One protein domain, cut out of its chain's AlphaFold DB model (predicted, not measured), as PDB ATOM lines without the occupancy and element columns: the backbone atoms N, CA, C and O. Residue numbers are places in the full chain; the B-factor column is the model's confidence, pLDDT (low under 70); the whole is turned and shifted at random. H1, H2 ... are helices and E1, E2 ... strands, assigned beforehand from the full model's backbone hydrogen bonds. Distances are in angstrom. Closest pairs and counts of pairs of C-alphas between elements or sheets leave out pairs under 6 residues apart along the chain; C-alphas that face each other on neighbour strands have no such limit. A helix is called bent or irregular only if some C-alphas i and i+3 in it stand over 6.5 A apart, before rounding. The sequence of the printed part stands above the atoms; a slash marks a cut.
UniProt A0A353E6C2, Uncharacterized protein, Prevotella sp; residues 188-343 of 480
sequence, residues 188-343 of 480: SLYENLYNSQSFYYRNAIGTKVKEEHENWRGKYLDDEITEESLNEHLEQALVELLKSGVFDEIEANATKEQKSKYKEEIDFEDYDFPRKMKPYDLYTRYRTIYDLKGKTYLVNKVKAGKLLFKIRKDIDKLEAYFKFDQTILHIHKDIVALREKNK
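AT A GLANCE: This is residues 188 to 343 of the 480 residues of an uncharacterized protein of Prevotella sp (UniProt A0A353E6C2). The core is a side-by-side pair of helices running opposite ways, the long H6 and H2, and the bent helix H1 wraps round part of H6 with its two arms. Across H6 from H1b lie H4 and the small hairpin E1 and E2; H3 packs crosswise on H4 far from the middle, and H5 packs on the first part of H1a. The printed part has 156 residues, with six named helices and two named strands in the order H1 H2 H3 H4 E1 E2 H5 H6; the one sheet, E1 - E2, is antiparallel, and the class is mostly helix. The whole is compact and rounded, with a radius of gyration of the C-alphas of 15.9 A and spans of 44 by 38 by 31 A.

HOW THE PARTS SIT: H1, residues 188 to 220, was assigned as one helix by its hydrogen bonds but is bent: C-alphas 204 and 207 are 7.9 A apart. Its arms, H1a, residues 188 to 204, and H1b, residues 207 to 220, stand at a steep tilt of 68 degrees, only just short of perpendicular. H6, residues 315 to 341, touches H1a about perpendicular at 82 degrees, the closest C-alphas being those of Tyr 201 and Phe 322, 6.4 A apart. H1b touches H6 with residues 209 to 213 alone, closest at Val 209 and Lys 323, C-alphas 6.4 A apart. H2, residues 227 to 243, touches H6 at a shallow tilt of 9 degrees, opposite ways, with C-alphas of Leu 241 and Ala 320 closest at 6.1 A. H3, residues 256 to 265, touches H4, residues 279 to 289, about perpendicular at 84 degrees; their closest C-alphas, of Tyr 262 and Thr 284, are 7.6 A apart. H2 and H4 only just touch, with 3 pairs of C-alphas within 8 A, the closest those of Leu 242 and Leu 282 at 6.2 A. E1, residues 290 to 293, and E2, residues 296 to 299, form an antiparallel hairpin, with N 291 and O 298 within hydrogen-bond range at 2.8 A. The closest C-alphas of E2 and H6, those of Thr 296 and His 332, are 7.1 A apart. H5, residues 301 to 310, touches H1a about perpendicular at 77 degrees, closest at Tyr 190 and Gly 305, C-alphas 4.3 A apart. H4 and H5 touch only at their ends, with C-alphas of Ile 289 and Lys 303 closest at 5.5 A. Every O i to N i+4 pair is within hydrogen-bond range in H1a, H2, H3, H5 and H6, against 9 of 10 in H1b and 6 of 7 in H4.

IN THESE COORDINATES: H1a begins at C-alpha 188 (54.957, 19.931, 118.405) and is 24.2 A long; H1b is 20.7 A and H2 24.4 A. H6, 39.0 A long, ends at C-alpha 341 (46.771, 52.754, 100.883).

THE WHOLE: The C-alphas farthest apart, of Leu 189 and Asp 222, are 47.2 A apart. The printed part has no cut, and the links H2 to H3 and H3 to H4 are long, with 12 and 13 residues. The mean pLDDT of the printed part is 89.6, with residues 221 to 223, 294 and 342 to 343 under 70.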
ATOM      1  N   SER A 188      54.014  19.573 119.474       93.31
ATOM      2  CA  SER A 188      54.957  19.931 118.405       93.31
ATOM      3  C   SER A 188      54.737  19.112 117.132       93.31
ATOM      4  O   SER A 188      54.815  19.649 116.027       93.31
ATOM      5  N   LEU A 189      54.365  17.834 117.265       92.88
ATOM      6  CA  LEU A 189      54.071  16.968 116.124       92.88
ATOM      7  C   LEU A 189      52.829  17.432 115.359       92.88
ATOM      8  O   LEU A 189      52.822  17.407 114.130       92.88
ATOM      9  N   TYR A 190      51.796  17.899 116.065       94.38
ATOM     10  CA  TYR A 190      50.600  18.452 115.426       94.38
ATOM     11  C   TYR A 190      50.883  19.776 114.714       94.38
ATOM     12  O   TYR A 190      50.386  20.001 113.612       94.38
ATOM     13  N   GLU A 191      51.697  20.645 115.307       95.12
ATOM     14  CA  GLU A 191      52.106  21.885 114.649       95.12
ATOM     15  C   GLU A 191      52.933  21.615 113.382       95.12
ATOM     16  O   GLU A 191      52.679  22.215 112.334       95.12
ATOM     17  N   ASN A 192      53.868  20.663 113.438       93.75
ATOM     18  CA  ASN A 192      54.633  20.230 112.271       93.75
ATOM     19  C   ASN A 192      53.731  19.629 111.189       93.75
ATOM     20  O   ASN A 192      53.886  19.967 110.012       93.75
ATOM     21  N   LEU A 193      52.747  18.810 111.579       93.56
ATOM     22  CA  LEU A 193      51.738  18.289 110.660       93.56
ATOM     23  C   LEU A 193      51.012  19.435 109.950       93.56
ATOM     24  O   LEU A 193      50.986  19.452 108.722       93.56
ATOM     25  N   TYR A 194      50.501  20.421 110.690       95.50
ATOM     26  CA  TYR A 194      49.843  21.589 110.101       95.50
ATOM     27  C   TYR A 194      50.735  22.301 109.078       95.50
ATOM     28  O   TYR A 194      50.307  22.539 107.950       95.50
ATOM     29  N   ASN A 195      51.984  22.605 109.439       94.44
ATOM     30  CA  ASN A 195      52.903  23.311 108.545       94.44
ATOM     31  C   ASN A 195      53.197  22.489 107.274       94.44
ATOM     32  O   ASN A 195      53.195  23.041 106.173       94.44
ATOM     33  N   SER A 196      53.403  21.174 107.414       93.06
ATOM     34  CA  SER A 196      53.653  20.278 106.277       93.06
ATOM     35  C   SER A 196      52.461  20.206 105.319       93.06
ATOM     36  O   SER A 196      52.634  20.299 104.104       93.06
ATOM     37  N   GLN A 197      51.244  20.118 105.859       93.75
ATOM     38  CA  GLN A 197      50.020  20.036 105.070       93.75
ATOM     39  C   GLN A 197      49.665  21.384 104.439       93.75
ATOM     40  O   GLN A 197      49.313  21.427 103.265       93.75
ATOM     41  N   SER A 198      49.863  22.493 105.156       94.38
ATOM     42  CA  SER A 198      49.713  23.842 104.599       94.38
ATOM     43  C   SER A 198      50.634  24.050 103.395       94.38
ATOM     44  O   SER A 198      50.202  24.570 102.368       94.38
ATOM     45  N   PHE A 199      51.885  23.578 103.468       93.88
ATOM     46  CA  PHE A 199      52.801  23.610 102.328       93.88
ATOM     47  C   PHE A 199      52.321  22.725 101.167       93.88
ATOM     48  O   PHE A 199      52.297  23.178 100.023       93.88
ATOM     49  N   TYR A 200      51.913  21.487 101.453       92.69
ATOM     50  CA  TYR A 200      51.414  20.560 100.437       92.69
ATOM     51  C   TYR A 200      50.193  21.121  99.695       92.69
ATOM     52  O   TYR A 200      50.219  21.228  98.469       92.69
ATOM     53  N   TYR A 201      49.154  21.547 100.417       94.44
ATOM     54  CA  TYR A 201      47.923  22.058  99.811       94.44
ATOM     55  C   TYR A 201      48.111  23.414  99.133       94.44
ATOM     56  O   TYR A 201      47.451  23.689  98.131       94.44
ATOM     57  N   ARG A 202      49.059  24.242  99.584       93.50
ATOM     58  CA  ARG A 202      49.441  25.445  98.833       93.50
ATOM     59  C   ARG A 202      49.957  25.104  97.437       93.50
ATOM     60  O   ARG A 202      49.615  25.792  96.484       93.50
ATOM     61  N   ASN A 203      50.729  24.031  97.301       93.69
ATOM     62  CA  ASN A 203      51.218  23.589  95.996       93.69
ATOM     63  C   ASN A 203      50.142  22.844  95.193       93.69
ATOM     64  O   ASN A 203      50.107  22.966  93.973       93.69
ATOM     65  N   ALA A 204      49.276  22.078  95.862       92.94
ATOM     66  CA  ALA A 204      48.267  21.256  95.199       92.94
ATOM     67  C   ALA A 204      47.075  22.070  94.667       92.94
ATOM     68  O   ALA A 204      46.631  21.832  93.548       92.94
ATOM     69  N   ILE A 205      46.560  23.023  95.455       94.81
ATOM     70  CA  ILE A 205      45.339  23.783  95.129       94.81
ATOM     71  C   ILE A 205      45.536  25.305  95.127       94.81
ATOM     72  O   ILE A 205      44.622  26.030  94.743       94.81
ATOM     73  N   GLY A 206      46.702  25.821  95.528       93.31
ATOM     74  CA  GLY A 206      46.875  27.259  95.764       93.31
ATOM     75  C   GLY A 206      46.700  28.140  94.530       93.31
ATOM     76  O   GLY A 206      46.140  29.225  94.648       93.31
ATOM     77  N   THR A 207      47.087  27.671  93.339       95.50
ATOM     78  CA  THR A 207      46.826  28.404  92.084       95.50
ATOM     79  C   THR A 207      45.328  28.575  91.850       95.50
ATOM     80  O   THR A 207      44.872  29.689  91.623       95.50
ATOM     81  N   LYS A 208      44.553  27.497  92.002       96.38
ATOM     82  CA  LYS A 208      43.097  27.521  91.840       96.38
ATOM     83  C   LYS A 208      42.432  28.445  92.864       96.38
ATOM     84  O   LYS A 208      41.576  29.239  92.502       96.38
ATOM     85  N   VAL A 209      42.847  28.384  94.132       96.25
ATOM     86  CA  VAL A 209      42.303  29.265  95.185       96.25
ATOM     87  C   VAL A 209      42.627  30.734  94.904       96.25
ATOM     88  O   VAL A 209      41.775  31.601  95.084       96.25
ATOM     89  N   LYS A 210      43.840  31.022  94.418       95.19
ATOM     90  CA  LYS A 210      44.246  32.374  94.014       95.19
ATOM     91  C   LYS A 210      43.390  32.894  92.857       95.19
ATOM     92  O   LYS A 210      42.906  34.016  92.942       95.19
ATOM     93  N   GLU A 211      43.170  32.079  91.830       95.62
ATOM     94  CA  GLU A 211      42.296  32.415  90.700       95.62
ATOM     95  C   GLU A 211      40.846  32.648  91.149       95.62
ATOM     96  O   GLU A 211      40.215  33.601  90.709       95.62
ATOM     97  N   GLU A 212      40.309  31.825  92.056       94.69
ATOM     98  CA  GLU A 212      38.967  32.023  92.623       94.69
ATOM     99  C   GLU A 212      38.849  33.363  93.365       94.69
ATOM    100  O   GLU A 212      37.872  34.091  93.172       94.69
ATOM    101  N   HIS A 213      39.858  33.725  94.160       94.25
ATOM    102  CA  HIS A 213      39.907  35.017  94.840       94.25
ATOM    103  C   HIS A 213      40.070  36.192  93.857       94.25
ATOM    104  O   HIS A 213      39.398  37.212  93.994       94.25
ATOM    105  N   GLU A 214      40.900  36.056  92.821       92.31
ATOM    106  CA  GLU A 214      41.050  37.073  91.769       92.31
ATOM    107  C   GLU A 214      39.766  37.241  90.945       92.31
ATOM    108  O   GLU A 214      39.383  38.365  90.626       92.31
ATOM    109  N   ASN A 215      39.044  36.152  90.675       92.56
ATOM    110  CA  ASN A 215      37.727  36.190  90.042       92.56
ATOM    111  C   ASN A 215      36.684  36.873  90.932       92.56
ATOM    112  O   ASN A 215      35.838  37.605  90.421       92.56
ATOM    113  N   TRP A 216      36.730  36.659  92.252       93.19
ATOM    114  CA  TRP A 216      35.901  37.414  93.193       93.19
ATOM    115  C   TRP A 216      36.219  38.913  93.125       93.19
ATOM    116  O   TRP A 216      35.299  39.709  92.948       93.19
ATOM    117  N   ARG A 217      37.504  39.299  93.136       88.44
ATOM    118  CA  ARG A 217      37.925  40.702  92.958       88.44
ATOM    119  C   ARG A 217      37.449  41.284  91.628       88.44
ATOM    120  O   ARG A 217      37.000  42.422  91.586       88.44
ATOM    121  N   GLY A 218      37.490  40.493  90.559       85.12
ATOM    122  CA  GLY A 218      37.008  40.868  89.230       85.12
ATOM    123  C   GLY A 218      35.500  41.126  89.141       85.12
ATOM    124  O   GLY A 218      35.034  41.592  88.109       85.12
ATOM    125  N   LYS A 219      34.713  40.863  90.191       84.62
ATOM    126  CA  LYS A 219      33.307  41.300  90.250       84.62
ATOM    127  C   LYS A 219      33.168  42.791  90.577       84.62
ATOM    128  O   LYS A 219      32.123  43.360  90.291       84.62
ATOM    129  N   TYR A 220      34.221  43.412  91.105       78.00
ATOM    130  CA  TYR A 220      34.289  44.823  91.488       78.00
ATOM    131  C   TYR A 220      35.072  45.641  90.443       78.00
ATOM    132  O   TYR A 220      35.920  46.454  90.785       78.00
ATOM    133  N   LEU A 221      34.855  45.379  89.145       57.00
ATOM    134  CA  LEU A 221      35.612  46.020  88.051       57.00
ATOM    135  C   LEU A 221      35.466  47.552  88.016       57.00
ATOM    136  O   LEU A 221      36.414  48.219  87.608       57.00
ATOM    137  N   ASP A 222      34.327  48.078  88.475       57.00
ATOM    138  CA  ASP A 222      34.021  49.517  88.512       57.00
ATOM    139  C   ASP A 222      33.842  50.074  89.945       57.00
ATOM    140  O   ASP A 222      33.901  51.288  90.140       57.00
ATOM    141  N   ASP A 223      33.669  49.206  90.951       66.56
ATOM    142  CA  ASP A 223      33.482  49.575  92.362       66.56
ATOM    143  C   ASP A 223      34.799  49.440  93.149       66.56
ATOM    144  O   ASP A 223      35.558  48.488  92.965       66.56
ATOM    145  N   GLU A 224      35.093  50.362  94.075       76.69
ATOM    146  CA  GLU A 224      36.260  50.200  94.952       76.69
ATOM    147  C   GLU A 224      36.034  49.062  95.960       76.69
ATOM    148  O   GLU A 224      35.063  49.062  96.715       76.69
ATOM    149  N   ILE A 225      36.975  48.113  96.025       84.62
ATOM    150  CA  ILE A 225      37.001  47.090  97.081       84.62
ATOM    151  C   ILE A 225      37.202  47.787  98.435       84.62
ATOM    152  O   ILE A 225      38.241  48.404  98.683       84.62
ATOM    153  N   THR A 226      36.222  47.649  99.324       87.81
ATOM    154  CA  THR A 226      36.241  48.183 100.693       87.81
ATOM    155  C   THR A 226      36.582  47.097 101.718       87.81
ATOM    156  O   THR A 226      36.491  45.900 101.431       87.81
ATOM    157  N   GLU A 227      36.919  47.486 102.956       86.00
ATOM    158  CA  GLU A 227      37.055  46.510 104.053       86.00
ATOM    159  C   GLU A 227      35.754  45.725 104.298       86.00
ATOM    160  O   GLU A 227      35.822  44.561 104.680       86.00
ATOM    161  N   GLU A 228      34.585  46.326 104.066       88.31
ATOM    162  CA  GLU A 228      33.281  45.667 104.217       88.31
ATOM    163  C   GLU A 228      33.104  44.541 103.194       88.31
ATOM    164  O   GLU A 228      32.881  43.401 103.590       88.31
ATOM    165  N   SER A 229      33.371  44.807 101.910       90.81
ATOM    166  CA  SER A 229      33.318  43.777 100.859       90.81
ATOM    167  C   SER A 229      34.283  42.606 101.113       90.81
ATOM    168  O   SER A 229      33.956  41.444 100.865       90.81
ATOM    169  N   LEU A 230      35.470  42.881 101.667       91.19
ATOM    170  CA  LEU A 230      36.433  41.847 102.056       91.19
ATOM    171  C   LEU A 230      35.952  41.024 103.258       91.19
ATOM    172  O   LEU A 230      36.216  39.821 103.310       91.19
ATOM    173  N   ASN A 231      35.247  41.646 104.208       89.38
ATOM    174  CA  ASN A 231      34.636  40.932 105.329       89.38
ATOM    175  C   ASN A 231      33.480  40.046 104.850       89.38
ATOM    176  O   ASN A 231      33.441  38.881 105.228       89.38
ATOM    177  N   GLU A 232      32.620  40.519 103.946       90.25
ATOM    178  CA  GLU A 232      31.575  39.683 103.333       90.25
ATOM    179  C   GLU A 232      32.175  38.463 102.614       90.25
ATOM    180  O   GLU A 232      31.699  37.336 102.760       90.25
ATOM    181  N   HIS A 233      33.275  38.650 101.876       93.00
ATOM    182  CA  HIS A 233      33.978  37.539 101.230       93.00
ATOM    183  C   HIS A 233      34.540  36.530 102.241       93.00
ATOM    184  O   HIS A 233      34.480  35.317 102.016       93.00
ATOM    185  N   LEU A 234      35.057  37.018 103.372       92.88
ATOM    186  CA  LEU A 234      35.543  36.184 104.468       92.88
ATOM    187  C   LEU A 234      34.413  35.375 105.105       92.88
ATOM    188  O   LEU A 234      34.586  34.181 105.363       92.88
ATOM    189  N   GLU A 235      33.265  36.002 105.346       92.56
ATOM    190  CA  GLU A 235      32.088  35.344 105.902       92.56
ATOM    191  C   GLU A 235      31.542  34.272 104.953       92.56
ATOM    192  O   GLU A 235      31.284  33.150 105.389       92.56
ATOM    193  N   GLN A 236      31.470  34.549 103.649       93.19
ATOM    194  CA  GLN A 236      31.091  33.553 102.640       93.19
ATOM    195  C   GLN A 236      32.038  32.345 102.652       93.19
ATOM    196  O   GLN A 236      31.581  31.200 102.718       93.19
ATOM    197  N   ALA A 237      33.353  32.584 102.655       95.00
ATOM    198  CA  ALA A 237      34.350  31.517 102.725       95.00
ATOM    199  C   ALA A 237      34.233  30.708 104.030       95.00
ATOM    200  O   ALA A 237      34.359  29.481 104.029       95.00
ATOM    201  N   LEU A 238      33.957  31.381 105.149       95.44
ATOM    202  CA  LEU A 238      33.720  30.739 106.439       95.44
ATOM    203  C   LEU A 238      32.461  29.869 106.395       95.44
ATOM    204  O   LEU A 238      32.492  28.729 106.850       95.44
ATOM    205  N   VAL A 239      31.365  30.361 105.824       94.69
ATOM    206  CA  VAL A 239      30.109  29.613 105.687       94.69
ATOM    207  C   VAL A 239      30.302  28.357 104.836       94.69
ATOM    208  O   VAL A 239      29.822  27.289 105.221       94.69
ATOM    209  N   GLU A 240      31.043  28.442 103.726       95.19
ATOM    210  CA  GLU A 240      31.423  27.269 102.926       95.19
ATOM    211  C   GLU A 240      32.221  26.251 103.753       95.19
ATOM    212  O   GLU A 240      31.911  25.055 103.739       95.19
ATOM    213  N   LEU A 241      33.191  26.719 104.544       96.56
ATOM    214  CA  LEU A 241      33.960  25.861 105.441       96.56
ATOM    215  C   LEU A 241      33.064  25.179 106.483       96.56
ATOM    216  O   LEU A 241      33.192  23.974 106.696       96.56
ATOM    217  N   LEU A 242      32.141  25.904 107.121       95.06
ATOM    218  CA  LEU A 242      31.233  25.314 108.110       95.06
ATOM    219  C   LEU A 242      30.328  24.245 107.472       95.06
ATOM    220  O   LEU A 242      30.098  23.201 108.082       95.06
ATOM    221  N   LYS A 243      29.868  24.459 106.233       94.38
ATOM    222  CA  LYS A 243      29.038  23.501 105.478       94.38
ATOM    223  C   LYS A 243      29.794  22.248 105.030       94.38
ATOM    224  O   LYS A 243      29.161  21.219 104.815       94.38
ATOM    225  N   SER A 244      31.121  22.305 104.918       94.44
ATOM    226  CA  SER A 244      31.947  21.160 104.498       94.44
ATOM    227  C   SER A 244      32.029  20.023 105.532       94.44
ATOM    228  O   SER A 244      32.558  18.954 105.241       94.44
ATOM    229  N   GLY A 245      31.533  20.238 106.757       93.06
ATOM    230  CA  GLY A 245      31.567  19.236 107.828       93.06
ATOM    231  C   GLY A 245      32.947  19.049 108.470       93.06
ATOM    232  O   GLY A 245      33.135  18.150 109.291       93.06
ATOM    233  N   VAL A 246      33.926  19.904 108.146       95.00
ATOM    234  CA  VAL A 246      35.280  19.893 108.734       95.00
ATOM    235  C   VAL A 246      35.248  19.872 110.266       95.00
ATOM    236  O   VAL A 246      36.052  19.192 110.897       95.00
ATOM    237  N   PHE A 247      34.293  20.571 110.882       94.00
ATOM    238  CA  PHE A 247      34.200  20.690 112.338       94.00
ATOM    239  C   PHE A 247      33.193  19.729 112.987       94.00
ATOM    240  O   PHE A 247      32.942  19.844 114.188       94.00
ATOM    241  N   ASP A 248      32.614  18.775 112.256       88.50
ATOM    242  CA  ASP A 248      31.532  17.916 112.769       88.50
ATOM    243  C   ASP A 248      31.956  17.066 113.969       88.50
ATOM    244  O   ASP A 248      31.174  16.852 114.899       88.50
ATOM    245  N   GLU A 249      33.220  16.655 113.994       83.06
ATOM    246  CA  GLU A 249      33.763  15.805 115.047       83.06
ATOM    247  C   GLU A 249      34.468  16.590 116.163       83.06
ATOM    248  O   GLU A 249      35.057  15.988 117.061       83.06
ATOM    249  N   ILE A 250      34.458  17.924 116.138       86.56
ATOM    250  CA  ILE A 250      35.047  18.719 117.220       86.56
ATOM    251  C   ILE A 250      34.030  18.895 118.343       86.56
ATOM    252  O   ILE A 250      32.947  19.445 118.149       86.56
ATOM    253  N   GLU A 251      34.419  18.498 119.549       81.38
ATOM    254  CA  GLU A 251      33.701  18.883 120.758       81.38
ATOM    255  C   GLU A 251      34.093  20.307 121.150       81.38
ATOM    256  O   GLU A 251      35.274  20.626 121.300       81.38
ATOM    257  N   ALA A 252      33.099  21.173 121.328       80.44
ATOM    258  CA  ALA A 252      33.320  22.522 121.816       80.44
ATOM    259  C   ALA A 252      32.204  22.930 122.774       80.44
ATOM    260  O   ALA A 252      31.020  22.807 122.462       80.44
ATOM    261  N   ASN A 253      32.607  23.454 123.928       78.50
ATOM    262  CA  ASN A 253      31.717  24.039 124.918       78.50
ATOM    263  C   ASN A 253      32.044  25.529 125.015       78.50
ATOM    264  O   ASN A 253      33.132  25.890 125.456       78.50
ATOM    265  N   ALA A 254      31.108  26.381 124.599       81.88
ATOM    266  CA  ALA A 254      31.197  27.823 124.806       81.88
ATOM    267  C   ALA A 254      30.337  28.249 125.993       81.88
ATOM    268  O   ALA A 254      29.195  27.796 126.148       81.88
ATOM    269  N   THR A 255      30.868  29.161 126.806       85.62
ATOM    270  CA  THR A 255      30.099  29.826 127.860       85.62
ATOM    271  C   THR A 255      29.009  30.708 127.249       85.62
ATOM    272  O   THR A 255      29.066  31.089 126.078       85.62
ATOM    273  N   LYS A 256      27.998  31.072 128.048       84.81
ATOM    274  CA  LYS A 256      26.929  31.983 127.604       84.81
ATOM    275  C   LYS A 256      27.490  33.315 127.083       84.81
ATOM    276  O   LYS A 256      26.991  33.839 126.095       84.81
ATOM    277  N   GLU A 257      28.547  33.815 127.718       86.62
ATOM    278  CA  GLU A 257      29.227  35.049 127.321       86.62
ATOM    279  C   GLU A 257      29.930  34.910 125.962       86.62
ATOM    280  O   GLU A 257      29.764  35.763 125.095       86.62
ATOM    281  N   GLN A 258      30.652  33.806 125.735       86.94
ATOM    282  CA  GLN A 258      31.294  33.530 124.444       86.94
ATOM    283  C   GLN A 258      30.269  33.426 123.315       86.94
ATOM    284  O   GLN A 258      30.471  34.004 122.253       86.94
ATOM    285  N   LYS A 259      29.138  32.756 123.556       84.75
ATOM    286  CA  LYS A 259      28.058  32.656 122.566       84.75
ATOM    287  C   LYS A 259      27.453  34.015 122.209       84.75
ATOM    288  O   LYS A 259      27.054  34.189 121.067       84.75
ATOM    289  N   SER A 260      27.378  34.951 123.159       86.69
ATOM    290  CA  SER A 260      26.928  36.323 122.878       86.69
ATOM    291  C   SER A 260      27.924  37.045 121.974       86.69
ATOM    292  O   SER A 260      27.537  37.532 120.921       86.69
ATOM    293  N   LYS A 261      29.218  37.001 122.322       87.75
ATOM    294  CA  LYS A 261      30.295  37.594 121.512       87.75
ATOM    295  C   LYS A 261      30.316  37.038 120.090       87.75
ATOM    296  O   LYS A 261      30.421  37.789 119.137       87.75
ATOM    297  N   TYR A 262      30.143  35.730 119.925       90.75
ATOM    298  CA  TYR A 262      30.119  35.102 118.603       90.75
ATOM    299  C   TYR A 262      28.942  35.537 117.725       90.75
ATOM    300  O   TYR A 262      29.082  35.527 116.509       90.75
ATOM    301  N   LYS A 263      27.806  35.927 118.315       87.19
ATOM    302  CA  LYS A 263      26.677  36.505 117.570       87.19
ATOM    303  C   LYS A 263      26.930  37.943 117.125       87.19
ATOM    304  O   LYS A 263      26.346  38.371 116.147       87.19
ATOM    305  N   GLU A 264      27.776  38.670 117.849       87.31
ATOM    306  CA  GLU A 264      28.227  40.012 117.462       87.31
ATOM    307  C   GLU A 264      29.344  39.952 116.404       87.31
ATOM    308  O   GLU A 264      29.543  40.914 115.672       87.31
ATOM    309  N   GLU A 265      30.087  38.838 116.332       88.31
ATOM    310  CA  GLU A 265      31.162  38.624 115.351       88.31
ATOM    311  C   GLU A 265      30.633  38.293 113.946       88.31
ATOM    312  O   GLU A 265      31.272  38.683 112.974       88.31
ATOM    313  N   ILE A 266      29.524  37.551 113.841       88.75
ATOM    314  CA  ILE A 266      28.908  37.168 112.565       88.75
ATOM    315  C   ILE A 266      27.413  36.879 112.738       88.75
ATOM    316  O   ILE A 266      26.998  36.157 113.660       88.75
ATOM    317  N   ASP A 267      26.613  37.405 111.814       88.25
ATOM    318  CA  ASP A 267      25.208  37.045 111.686       88.25
ATOM    319  C   ASP A 267      25.048  35.921 110.658       88.25
ATOM    320  O   ASP A 267      25.451  36.039 109.504       88.25
ATOM    321  N   PHE A 268      24.490  34.791 111.090       88.50
ATOM    322  CA  PHE A 268      24.232  33.661 110.198       88.50
ATOM    323  C   PHE A 268      22.819  33.679 109.604       88.50
ATOM    324  O   PHE A 268      22.504  32.782 108.824       88.50
ATOM    325  N   GLU A 269      21.967  34.642 109.972       84.69
ATOM    326  CA  GLU A 269      20.586  34.735 109.479       84.69
ATOM    327  C   GLU A 269      20.518  34.976 107.963       84.69
ATOM    328  O   GLU A 269      19.641  34.419 107.300       84.69
ATOM    329  N   ASP A 270      21.502  35.682 107.399       83.00
ATOM    330  CA  ASP A 270      21.593  35.978 105.961       83.00
ATOM    331  C   ASP A 270      22.137  34.813 105.114       83.00
ATOM    332  O   ASP A 270      22.162  34.873 103.880       83.00
ATOM    333  N   TYR A 271      22.552  33.712 105.750       87.31
ATOM    334  CA  TYR A 271      23.196  32.586 105.080       87.31
ATOM    335  C   TYR A 271      22.329  31.324 105.102       87.31
ATOM    336  O   TYR A 271      21.918  30.824 106.148       87.31
ATOM    337  N   ASP A 272      22.124  30.719 103.928       87.56
ATOM    338  CA  ASP A 272      21.333  29.491 103.808       87.56
ATOM    339  C   ASP A 272      22.086  28.275 104.377       87.56
ATOM    340  O   ASP A 272      22.977  27.723 103.727       87.56
ATOM    341  N   PHE A 273      21.753  27.850 105.596       88.00
ATOM    342  CA  PHE A 273      22.258  26.615 106.200       88.00
ATOM    343  C   PHE A 273      21.240  25.468 106.085       88.00
ATOM    344  O   PHE A 273      20.051  25.656 106.359       88.00
ATOM    345  N   PRO A 274      21.686  24.225 105.802       86.25
ATOM    346  CA  PRO A 274      20.811  23.061 105.878       86.25
ATOM    347  C   PRO A 274      20.147  22.959 107.257       86.25
ATOM    348  O   PRO A 274      20.832  23.027 108.273       86.25
ATOM    349  N   ARG A 275      18.833  22.689 107.317       77.62
ATOM    350  CA  ARG A 275      18.027  22.684 108.567       77.62
ATOM    351  C   ARG A 275      18.588  21.853 109.732       77.62
ATOM    352  O   ARG A 275      18.192  22.055 110.874       77.62
ATOM    353  N   LYS A 276      19.440  20.864 109.448       82.12
ATOM    354  CA  LYS A 276      20.060  19.988 110.456       82.12
ATOM    355  C   LYS A 276      21.352  20.566 111.048       82.12
ATOM    356  O   LYS A 276      21.787  20.094 112.095       82.12
ATOM    357  N   MET A 277      21.966  21.550 110.393       86.94
ATOM    358  CA  MET A 277      23.181  22.208 110.858       86.94
ATOM    359  C   MET A 277      22.841  23.338 111.824       86.94
ATOM    360  O   MET A 277      21.890  24.088 111.630       86.94
ATOM    361  N   LYS A 278      23.649  23.457 112.876       89.94
ATOM    362  CA  LYS A 278      23.560  24.540 113.854       89.94
ATOM    363  C   LYS A 278      24.764  25.462 113.644       89.94
ATOM    364  O   LYS A 278      25.838  25.147 114.162       89.94
ATOM    365  N   PRO A 279      24.631  26.564 112.884       90.75
ATOM    366  CA  PRO A 279      25.776  27.359 112.436       90.75
ATOM    367  C   PRO A 279      26.583  27.938 113.601       90.75
ATOM    368  O   PRO A 279      27.800  27.802 113.621       90.75
ATOM    369  N   TYR A 280      25.927  28.445 114.649       90.69
ATOM    370  CA  TYR A 280      26.623  28.945 115.842       90.69
ATOM    371  C   TYR A 280      27.369  27.862 116.641       90.69
ATOM    372  O   TYR A 280      28.391  28.156 117.267       90.69
ATOM    373  N   ASP A 281      26.908  26.607 116.613       90.50
ATOM    374  CA  ASP A 281      27.638  25.501 117.244       90.50
ATOM    375  C   ASP A 281      28.882  25.141 116.414       90.50
ATOM    376  O   ASP A 281      29.953  24.917 116.977       90.50
ATOM    377  N   LEU A 282      28.777  25.145 115.080       92.81
ATOM    378  CA  LEU A 282      29.915  24.945 114.174       92.81
ATOM    379  C   LEU A 282      30.927  26.094 114.279       92.81
ATOM    380  O   LEU A 282      32.127  25.850 114.381       92.81
ATOM    381  N   TYR A 283      30.451  27.335 114.355       93.94
ATOM    382  CA  TYR A 283      31.289  28.511 114.555       93.94
ATOM    383  C   TYR A 283      32.003  28.481 115.910       93.94
ATOM    384  O   TYR A 283      33.190  28.781 116.001       93.94
ATOM    385  N   THR A 284      31.332  28.009 116.964       92.94
ATOM    386  CA  THR A 284      31.972  27.777 118.267       92.94
ATOM    387  C   THR A 284      33.150  26.805 118.143       92.94
ATOM    388  O   THR A 284      34.211  27.043 118.718       92.94
ATOM    389  N   ARG A 285      32.995  25.725 117.367       94.25
ATOM    390  CA  ARG A 285      34.073  24.755 117.106       94.25
ATOM    391  C   ARG A 285      35.198  25.375 116.285       94.25
ATOM    392  O   ARG A 285      36.359  25.210 116.654       94.25
ATOM    393  N   TYR A 286      34.868  26.150 115.255       95.00
ATOM    394  CA  TYR A 286      35.830  26.940 114.486       95.00
ATOM    395  C   TYR A 286      36.656  27.870 115.391       95.00
ATOM    396  O   TYR A 286      37.887  27.836 115.351       95.00
ATOM    397  N   ARG A 287      36.010  28.608 116.305       93.62
ATOM    398  CA  ARG A 287      36.670  29.515 117.264       93.62
ATOM    399  C   ARG A 287      37.514  28.802 118.315       93.62
ATOM    400  O   ARG A 287      38.319  29.446 118.982       93.62
ATOM    401  N   THR A 288      37.405  27.478 118.452       92.69
ATOM    402  CA  THR A 288      38.397  26.731 119.235       92.69
ATOM    403  C   THR A 288      39.751  26.682 118.538       92.69
ATOM    404  O   THR A 288      40.756  26.596 119.241       92.69
ATOM    405  N   ILE A 289      39.791  26.744 117.204       94.69
ATOM    406  CA  ILE A 289      41.000  26.652 116.374       94.69
ATOM    407  C   ILE A 289      41.478  28.035 115.939       94.69
ATOM    408  O   ILE A 289      42.683  28.261 115.908       94.69
ATOM    409  N   TYR A 290      40.564  28.950 115.631       93.69
ATOM    410  CA  TYR A 290      40.889  30.287 115.148       93.69
ATOM    411  C   TYR A 290      40.616  31.340 116.215       93.69
ATOM    412  O   TYR A 290      39.491  31.453 116.701       93.69
ATOM    413  N   ASP A 291      41.626  32.146 116.529       90.19
ATOM    414  CA  ASP A 291      41.550  33.279 117.447       90.19
ATOM    415  C   ASP A 291      41.307  34.582 116.674       90.19
ATOM    416  O   ASP A 291      42.116  34.963 115.834       90.19
ATOM    417  N   LEU A 292      40.224  35.300 116.973       86.00
ATOM    418  CA  LEU A 292      39.956  36.621 116.405       86.00
ATOM    419  C   LEU A 292      40.730  37.703 117.173       86.00
ATOM    420  O   LEU A 292      40.536  37.868 118.380       86.00
ATOM    421  N   LYS A 293      41.588  38.459 116.479       81.94
ATOM    422  CA  LYS A 293      42.288  39.640 117.011       81.94
ATOM    423  C   LYS A 293      42.179  40.795 116.021       81.94
ATOM    424  O   LYS A 293      42.617  40.659 114.888       81.94
ATOM    425  N   GLY A 294      41.608  41.928 116.437       68.12
ATOM    426  CA  GLY A 294      41.549  43.137 115.597       68.12
ATOM    427  C   GLY A 294      40.872  42.933 114.232       68.12
ATOM    428  O   GLY A 294      41.310  43.531 113.253       68.12
ATOM    429  N   LYS A 295      39.835  42.078 114.179       74.62
ATOM    430  CA  LYS A 295      39.127  41.597 112.968       74.62
ATOM    431  C   LYS A 295      39.892  40.604 112.074       74.62
ATOM    432  O   LYS A 295      39.454  40.304 110.976       74.62
ATOM    433  N   THR A 296      41.008  40.056 112.542       81.12
ATOM    434  CA  THR A 296      41.801  39.054 111.814       81.12
ATOM    435  C   THR A 296      41.734  37.715 112.538       81.12
ATOM    436  O   THR A 296      42.014  37.652 113.739       81.12
ATOM    437  N   TYR A 297      41.393  36.633 111.833       88.75
ATOM    438  CA  TYR A 297      41.456  35.292 112.419       88.75
ATOM    439  C   TYR A 297      42.870  34.720 112.331       88.75
ATOM    440  O   TYR A 297      43.487  34.665 111.269       88.75
ATOM    441  N   LEU A 298      43.378  34.250 113.464       89.94
ATOM    442  CA  LEU A 298      44.693  33.645 113.597       89.94
ATOM    443  C   LEU A 298      44.542  32.170 113.941       89.94
ATOM    444  O   LEU A 298      43.922  31.810 114.939       89.94
ATOM    445  N   VAL A 299      45.136  31.310 113.124       94.88
ATOM    446  CA  VAL A 299      45.084  29.863 113.323       94.88
ATOM    447  C   VAL A 299      45.963  29.422 114.497       94.88
ATOM    448  O   VAL A 299      47.162  29.704 114.564       94.88
ATOM    449  N   ASN A 300      45.388  28.648 115.415       95.69
ATOM    450  CA  ASN A 300      46.135  27.874 116.394       95.69
ATOM    451  C   ASN A 300      46.636  26.584 115.733       95.69
ATOM    452  O   ASN A 300      45.914  25.586 115.651       95.69
ATOM    453  N   LYS A 301      47.892  26.597 115.279       96.00
ATOM    454  CA  LYS A 301      48.499  25.503 114.502       96.00
ATOM    455  C   LYS A 301      48.445  24.139 115.189       96.00
ATOM    456  O   LYS A 301      48.241  23.131 114.524       96.00
ATOM    457  N   VAL A 302      48.582  24.090 116.516       95.12
ATOM    458  CA  VAL A 302      48.505  22.832 117.278       95.12
ATOM    459  C   VAL A 302      47.095  22.249 117.213       95.12
ATOM    460  O   VAL A 302      46.920  21.054 116.973       95.12
ATOM    461  N   LYS A 303      46.067  23.075 117.436       94.94
ATOM    462  CA  LYS A 303      44.671  22.621 117.381       94.94
ATOM    463  C   LYS A 303      44.235  22.298 115.953       94.94
ATOM    464  O   LYS A 303      43.566  21.287 115.754       94.94
ATOM    465  N   ALA A 304      44.680  23.084 114.975       95.62
ATOM    466  CA  ALA A 304      44.508  22.783 113.560       95.62
ATOM    467  C   ALA A 304      45.146  21.435 113.198       95.62
ATOM    468  O   ALA A 304      44.480  20.578 112.634       95.62
ATOM    469  N   GLY A 305      46.388  21.180 113.615       94.56
ATOM    470  CA  GLY A 305      47.054  19.892 113.415       94.56
ATOM    471  C   GLY A 305      46.289  18.709 114.011       94.56
ATOM    472  O   GLY A 305      46.176  17.666 113.374       94.56
ATOM    473  N   LYS A 306      45.701  18.871 115.204       92.94
ATOM    474  CA  LYS A 306      44.827  17.849 115.814       92.94
ATOM    475  C   LYS A 306      43.570  17.598 114.990       92.94
ATOM    476  O   LYS A 306      43.192  16.443 114.817       92.94
ATOM    477  N   LEU A 307      42.942  18.659 114.483       93.94
ATOM    478  CA  LEU A 307      41.806  18.544 113.574       93.94
ATOM    479  C   LEU A 307      42.209  17.787 112.306       93.94
ATOM    480  O   LEU A 307      41.595  16.771 112.015       93.94
ATOM    481  N   LEU A 308      43.263  18.223 111.609       93.62
ATOM    482  CA  LEU A 308      43.755  17.585 110.382       93.62
ATOM    483  C   LEU A 308      44.046  16.102 110.599       93.62
ATOM    484  O   LEU A 308      43.674  15.264 109.785       93.62
ATOM    485  N   PHE A 309      44.668  15.768 111.731       90.94
ATOM    486  CA  PHE A 309      44.898  14.381 112.095       90.94
ATOM    487  C   PHE A 309      43.585  13.628 112.323       90.94
ATOM    488  O   PHE A 309      43.472  12.475 111.932       90.94
ATOM    489  N   LYS A 310      42.558  14.252 112.903       90.50
ATOM    490  CA  LYS A 310      41.246  13.625 113.099       90.50
ATOM    491  C   LYS A 310      40.529  13.344 111.773       90.50
ATOM    492  O   LYS A 310      40.122  12.208 111.552       90.50
ATOM    493  N   ILE A 311      40.473  14.326 110.874       91.75
ATOM    494  CA  ILE A 311      39.784  14.234 109.570       91.75
ATOM    495  C   ILE A 311      40.654  13.644 108.450       91.75
ATOM    496  O   ILE A 311      40.261  13.668 107.293       91.75
ATOM    497  N   ARG A 312      41.830  13.098 108.769       89.19
ATOM    498  CA  ARG A 312      42.856  12.649 107.805       89.19
ATOM    499  C   ARG A 312      42.395  11.687 106.702       89.19
ATOM    500  O   ARG A 312      43.081  11.568 105.692       89.19
ATOM    501  N   LYS A 313      41.289  10.968 106.915       88.19
ATOM    502  CA  LYS A 313      40.716  10.026 105.937       88.19
ATOM    503  C   LYS A 313      39.759  10.689 104.947       88.19
ATOM    504  O   LYS A 313      39.384  10.067 103.966       88.19
ATOM    505  N   ASP A 314      39.352  11.923 105.218       90.81
ATOM    506  CA  ASP A 314      38.363  12.662 104.446       90.81
ATOM    507  C   ASP A 314      39.074  13.757 103.644       90.81
ATOM    508  O   ASP A 314      39.377  14.845 104.146       90.81
ATOM    509  N   ILE A 315      39.430  13.418 102.402       88.88
ATOM    510  CA  ILE A 315      40.213  14.295 101.524       88.88
ATOM    511  C   ILE A 315      39.435  15.574 101.207       88.88
ATOM    512  O   ILE A 315      40.033  16.650 101.208       88.88
ATOM    513  N   ASP A 316      38.122  15.468 101.011       92.31
ATOM    514  CA  ASP A 316      37.256  16.606 100.706       92.31
ATOM    515  C   ASP A 316      37.242  17.612 101.868       92.31
ATOM    516  O   ASP A 316      37.380  18.818 101.651       92.31
ATOM    517  N   LYS A 317      37.178  17.136 103.122       94.88
ATOM    518  CA  LYS A 317      37.307  18.009 104.303       94.88
ATOM    519  C   LYS A 317      38.691  18.645 104.415       94.88
ATOM    520  O   LYS A 317      38.793  19.821 104.769       94.88
ATOM    521  N   LEU A 318      39.764  17.904 104.131       93.81
ATOM    522  CA  LEU A 318      41.118  18.471 104.135       93.81
ATOM    523  C   LEU A 318      41.262  19.568 103.070       93.81
ATOM    524  O   LEU A 318      41.789  20.642 103.366       93.81
ATOM    525  N   GLU A 319      40.763  19.326 101.856       94.69
ATOM    526  CA  GLU A 319      40.773  20.308 100.770       94.69
ATOM    527  C   GLU A 319      39.946  21.546 101.140       94.69
ATOM    528  O   GLU A 319      40.441  22.664 100.997       94.69
ATOM    529  N   ALA A 320      38.747  21.368 101.705       96.88
ATOM    530  CA  ALA A 320      37.908  22.469 102.176       96.88
ATOM    531  C   ALA A 320      38.599  23.316 103.259       96.88
ATOM    532  O   ALA A 320      38.592  24.546 103.180       96.88
ATOM    533  N   TYR A 321      39.257  22.674 104.233       97.38
ATOM    534  CA  TYR A 321      40.026  23.368 105.268       97.38
ATOM    535  C   TYR A 321      41.137  24.235 104.662       97.38
ATOM    536  O   TYR A 321      41.243  25.421 104.978       97.38
ATOM    537  N   PHE A 322      41.957  23.673 103.770       97.06
ATOM    538  CA  PHE A 322      43.081  24.410 103.186       97.06
ATOM    539  C   PHE A 322      42.678  25.396 102.093       97.06
ATOM    540  O   PHE A 322      43.414  26.355 101.851       97.06
ATOM    541  N   LYS A 323      41.521  25.202 101.457       97.50
ATOM    542  CA  LYS A 323      40.897  26.215 100.608       97.50
ATOM    543  C   LYS A 323      40.561  27.451 101.439       97.50
ATOM    544  O   LYS A 323      40.971  28.555 101.075       97.50
ATOM    545  N   PHE A 324      39.889  27.271 102.576       97.44
ATOM    546  CA  PHE A 324      39.579  28.374 103.482       97.44
ATOM    547  C   PHE A 324      40.844  29.041 104.036       97.44
ATOM    548  O   PHE A 324      40.969  30.259 103.939       97.44
ATOM    549  N   ASP A 325      41.806  28.259 104.545       95.81
ATOM    550  CA  ASP A 325      43.065  28.771 105.116       95.81
ATOM    551  C   ASP A 325      43.851  29.645 104.123       95.81
ATOM    552  O   ASP A 325      44.445  30.656 104.490       95.81
ATOM    553  N   GLN A 326      43.822  29.302 102.836       96.00
ATOM    554  CA  GLN A 326      44.454  30.113 101.797       96.00
ATOM    555  C   GLN A 326      43.618  31.336 101.420       96.00
ATOM    556  O   GLN A 326      44.172  32.425 101.268       96.00
ATOM    557  N   THR A 327      42.296  31.189 101.329       96.12
ATOM    558  CA  THR A 327      41.373  32.294 101.021       96.12
ATOM    559  C   THR A 327      41.493  33.409 102.057       96.12
ATOM    560  O   THR A 327      41.702  34.569 101.701       96.12
ATOM    561  N   ILE A 328      41.483  33.065 103.349       94.50
ATOM    562  CA  ILE A 328      41.626  34.051 104.422       94.50
ATOM    563  C   ILE A 328      42.983  34.770 104.383       94.50
ATOM    564  O   ILE A 328      43.060  35.966 104.661       94.50
ATOM    565  N   LEU A 329      44.061  34.086 103.983       93.62
ATOM    566  CA  LEU A 329      45.371  34.721 103.806       93.62
ATOM    567  C   LEU A 329      45.369  35.752 102.672       93.62
ATOM    568  O   LEU A 329      46.041  36.775 102.799       93.62
ATOM    569  N   HIS A 330      44.649  35.497 101.579       94.94
ATOM    570  CA  HIS A 330      44.493  36.467 100.494       94.94
ATOM    571  C   HIS A 330      43.683  37.685 100.948       94.94
ATOM    572  O   HIS A 330      44.158  38.810 100.810       94.94
ATOM    573  N   ILE A 331      42.547  37.456 101.609       93.25
ATOM    574  CA  ILE A 331      41.699  38.524 102.155       93.25
ATOM    575  C   ILE A 331      42.476  39.398 103.143       93.25
ATOM    576  O   ILE A 331      42.476  40.620 103.027       93.25
ATOM    577  N   HIS A 332      43.194  38.797 104.096       90.69
ATOM    578  CA  HIS A 332      43.980  39.560 105.067       90.69
ATOM    579  C   HIS A 332      45.075  40.406 104.405       90.69
ATOM    580  O   HIS A 332      45.332  41.518 104.863       90.69
ATOM    581  N   LYS A 333      45.716  39.909 103.338       91.50
ATOM    582  CA  LYS A 333      46.690  40.701 102.572       91.50
ATOM    583  C   LYS A 333      46.035  41.917 101.927       91.50
ATOM    584  O   LYS A 333      46.608  43.001 102.003       91.50
ATOM    585  N   ASP A 334      44.848  41.752 101.358       90.62
ATOM    586  CA  ASP A 334      44.107  42.855 100.747       90.62
ATOM    587  C   ASP A 334      43.636  43.874 101.793       90.62
ATOM    588  O   ASP A 334      43.792  45.073 101.577       90.62
ATOM    589  N   ILE A 335      43.178  43.432 102.971       86.94
ATOM    590  CA  ILE A 335      42.841  44.332 104.091       86.94
ATOM    591  C   ILE A 335      44.063  45.158 104.512       86.94
ATOM    592  O   ILE A 335      43.959  46.369 104.703       86.94
ATOM    593  N   VAL A 336      45.233  44.526 104.658       85.44
ATOM    594  CA  VAL A 336      46.471  45.243 105.003       85.44
ATOM    595  C   VAL A 336      46.825  46.256 103.915       85.44
ATOM    596  O   VAL A 336      47.071  47.414 104.240       85.44
ATOM    597  N   ALA A 337      46.770  45.862 102.642       86.81
ATOM    598  CA  ALA A 337      47.054  46.757 101.523       86.81
ATOM    599  C   ALA A 337      46.079  47.947 101.457       86.81
ATOM    600  O   ALA A 337      46.505  49.071 101.200       86.81
ATOM    601  N   LEU A 338      44.787  47.737 101.740       84.75
ATOM    602  CA  LEU A 338      43.803  48.820 101.832       84.75
ATOM    603  C   LEU A 338      44.111  49.771 102.987       84.75
ATOM    604  O   LEU A 338      44.079  50.986 102.806       84.75
ATOM    605  N   ARG A 339      44.448  49.241 104.166       80.94
ATOM    606  CA  ARG A 339      44.825  50.061 105.328       80.94
ATOM    607  C   ARG A 339      46.089  50.866 105.080       80.94
ATOM    608  O   ARG A 339      46.162  52.007 105.521       80.94
ATOM    609  N   GLU A 340      47.061  50.291 104.379       78.94
ATOM    610  CA  GLU A 340      48.287  50.978 103.971       78.94
ATOM    611  C   GLU A 340      48.013  52.059 102.922       78.94
ATOM    612  O   GLU A 340      48.476  53.184 103.091       78.94
ATOM    613  N   LYS A 341      47.203  51.767 101.892       75.81
ATOM    614  CA  LYS A 341      46.771  52.754 100.883       75.81
ATOM    615  C   LYS A 341      46.005  53.917 101.522       75.81
ATOM    616  O   LYS A 341      46.178  55.062 101.123       75.81
ATOM    617  N   ASN A 342      45.190  53.618 102.531       68.19
ATOM    618  CA  ASN A 342      44.391  54.590 103.271       68.19
ATOM    619  C   ASN A 342      45.120  55.137 104.510       68.19
ATOM    620  O   ASN A 342      44.498  55.783 105.357       68.19
ATOM    621  N   LYS A 343      46.419  54.869 104.679       69.31
ATOM    622  CA  LYS A 343      47.173  55.378 105.821       69.31
ATOM    623  C   LYS A 343      47.385  56.877 105.637       69.31
ATOM    624  O   LYS A 343      48.120  57.304 104.754       69.31
TER     625      LYS A 343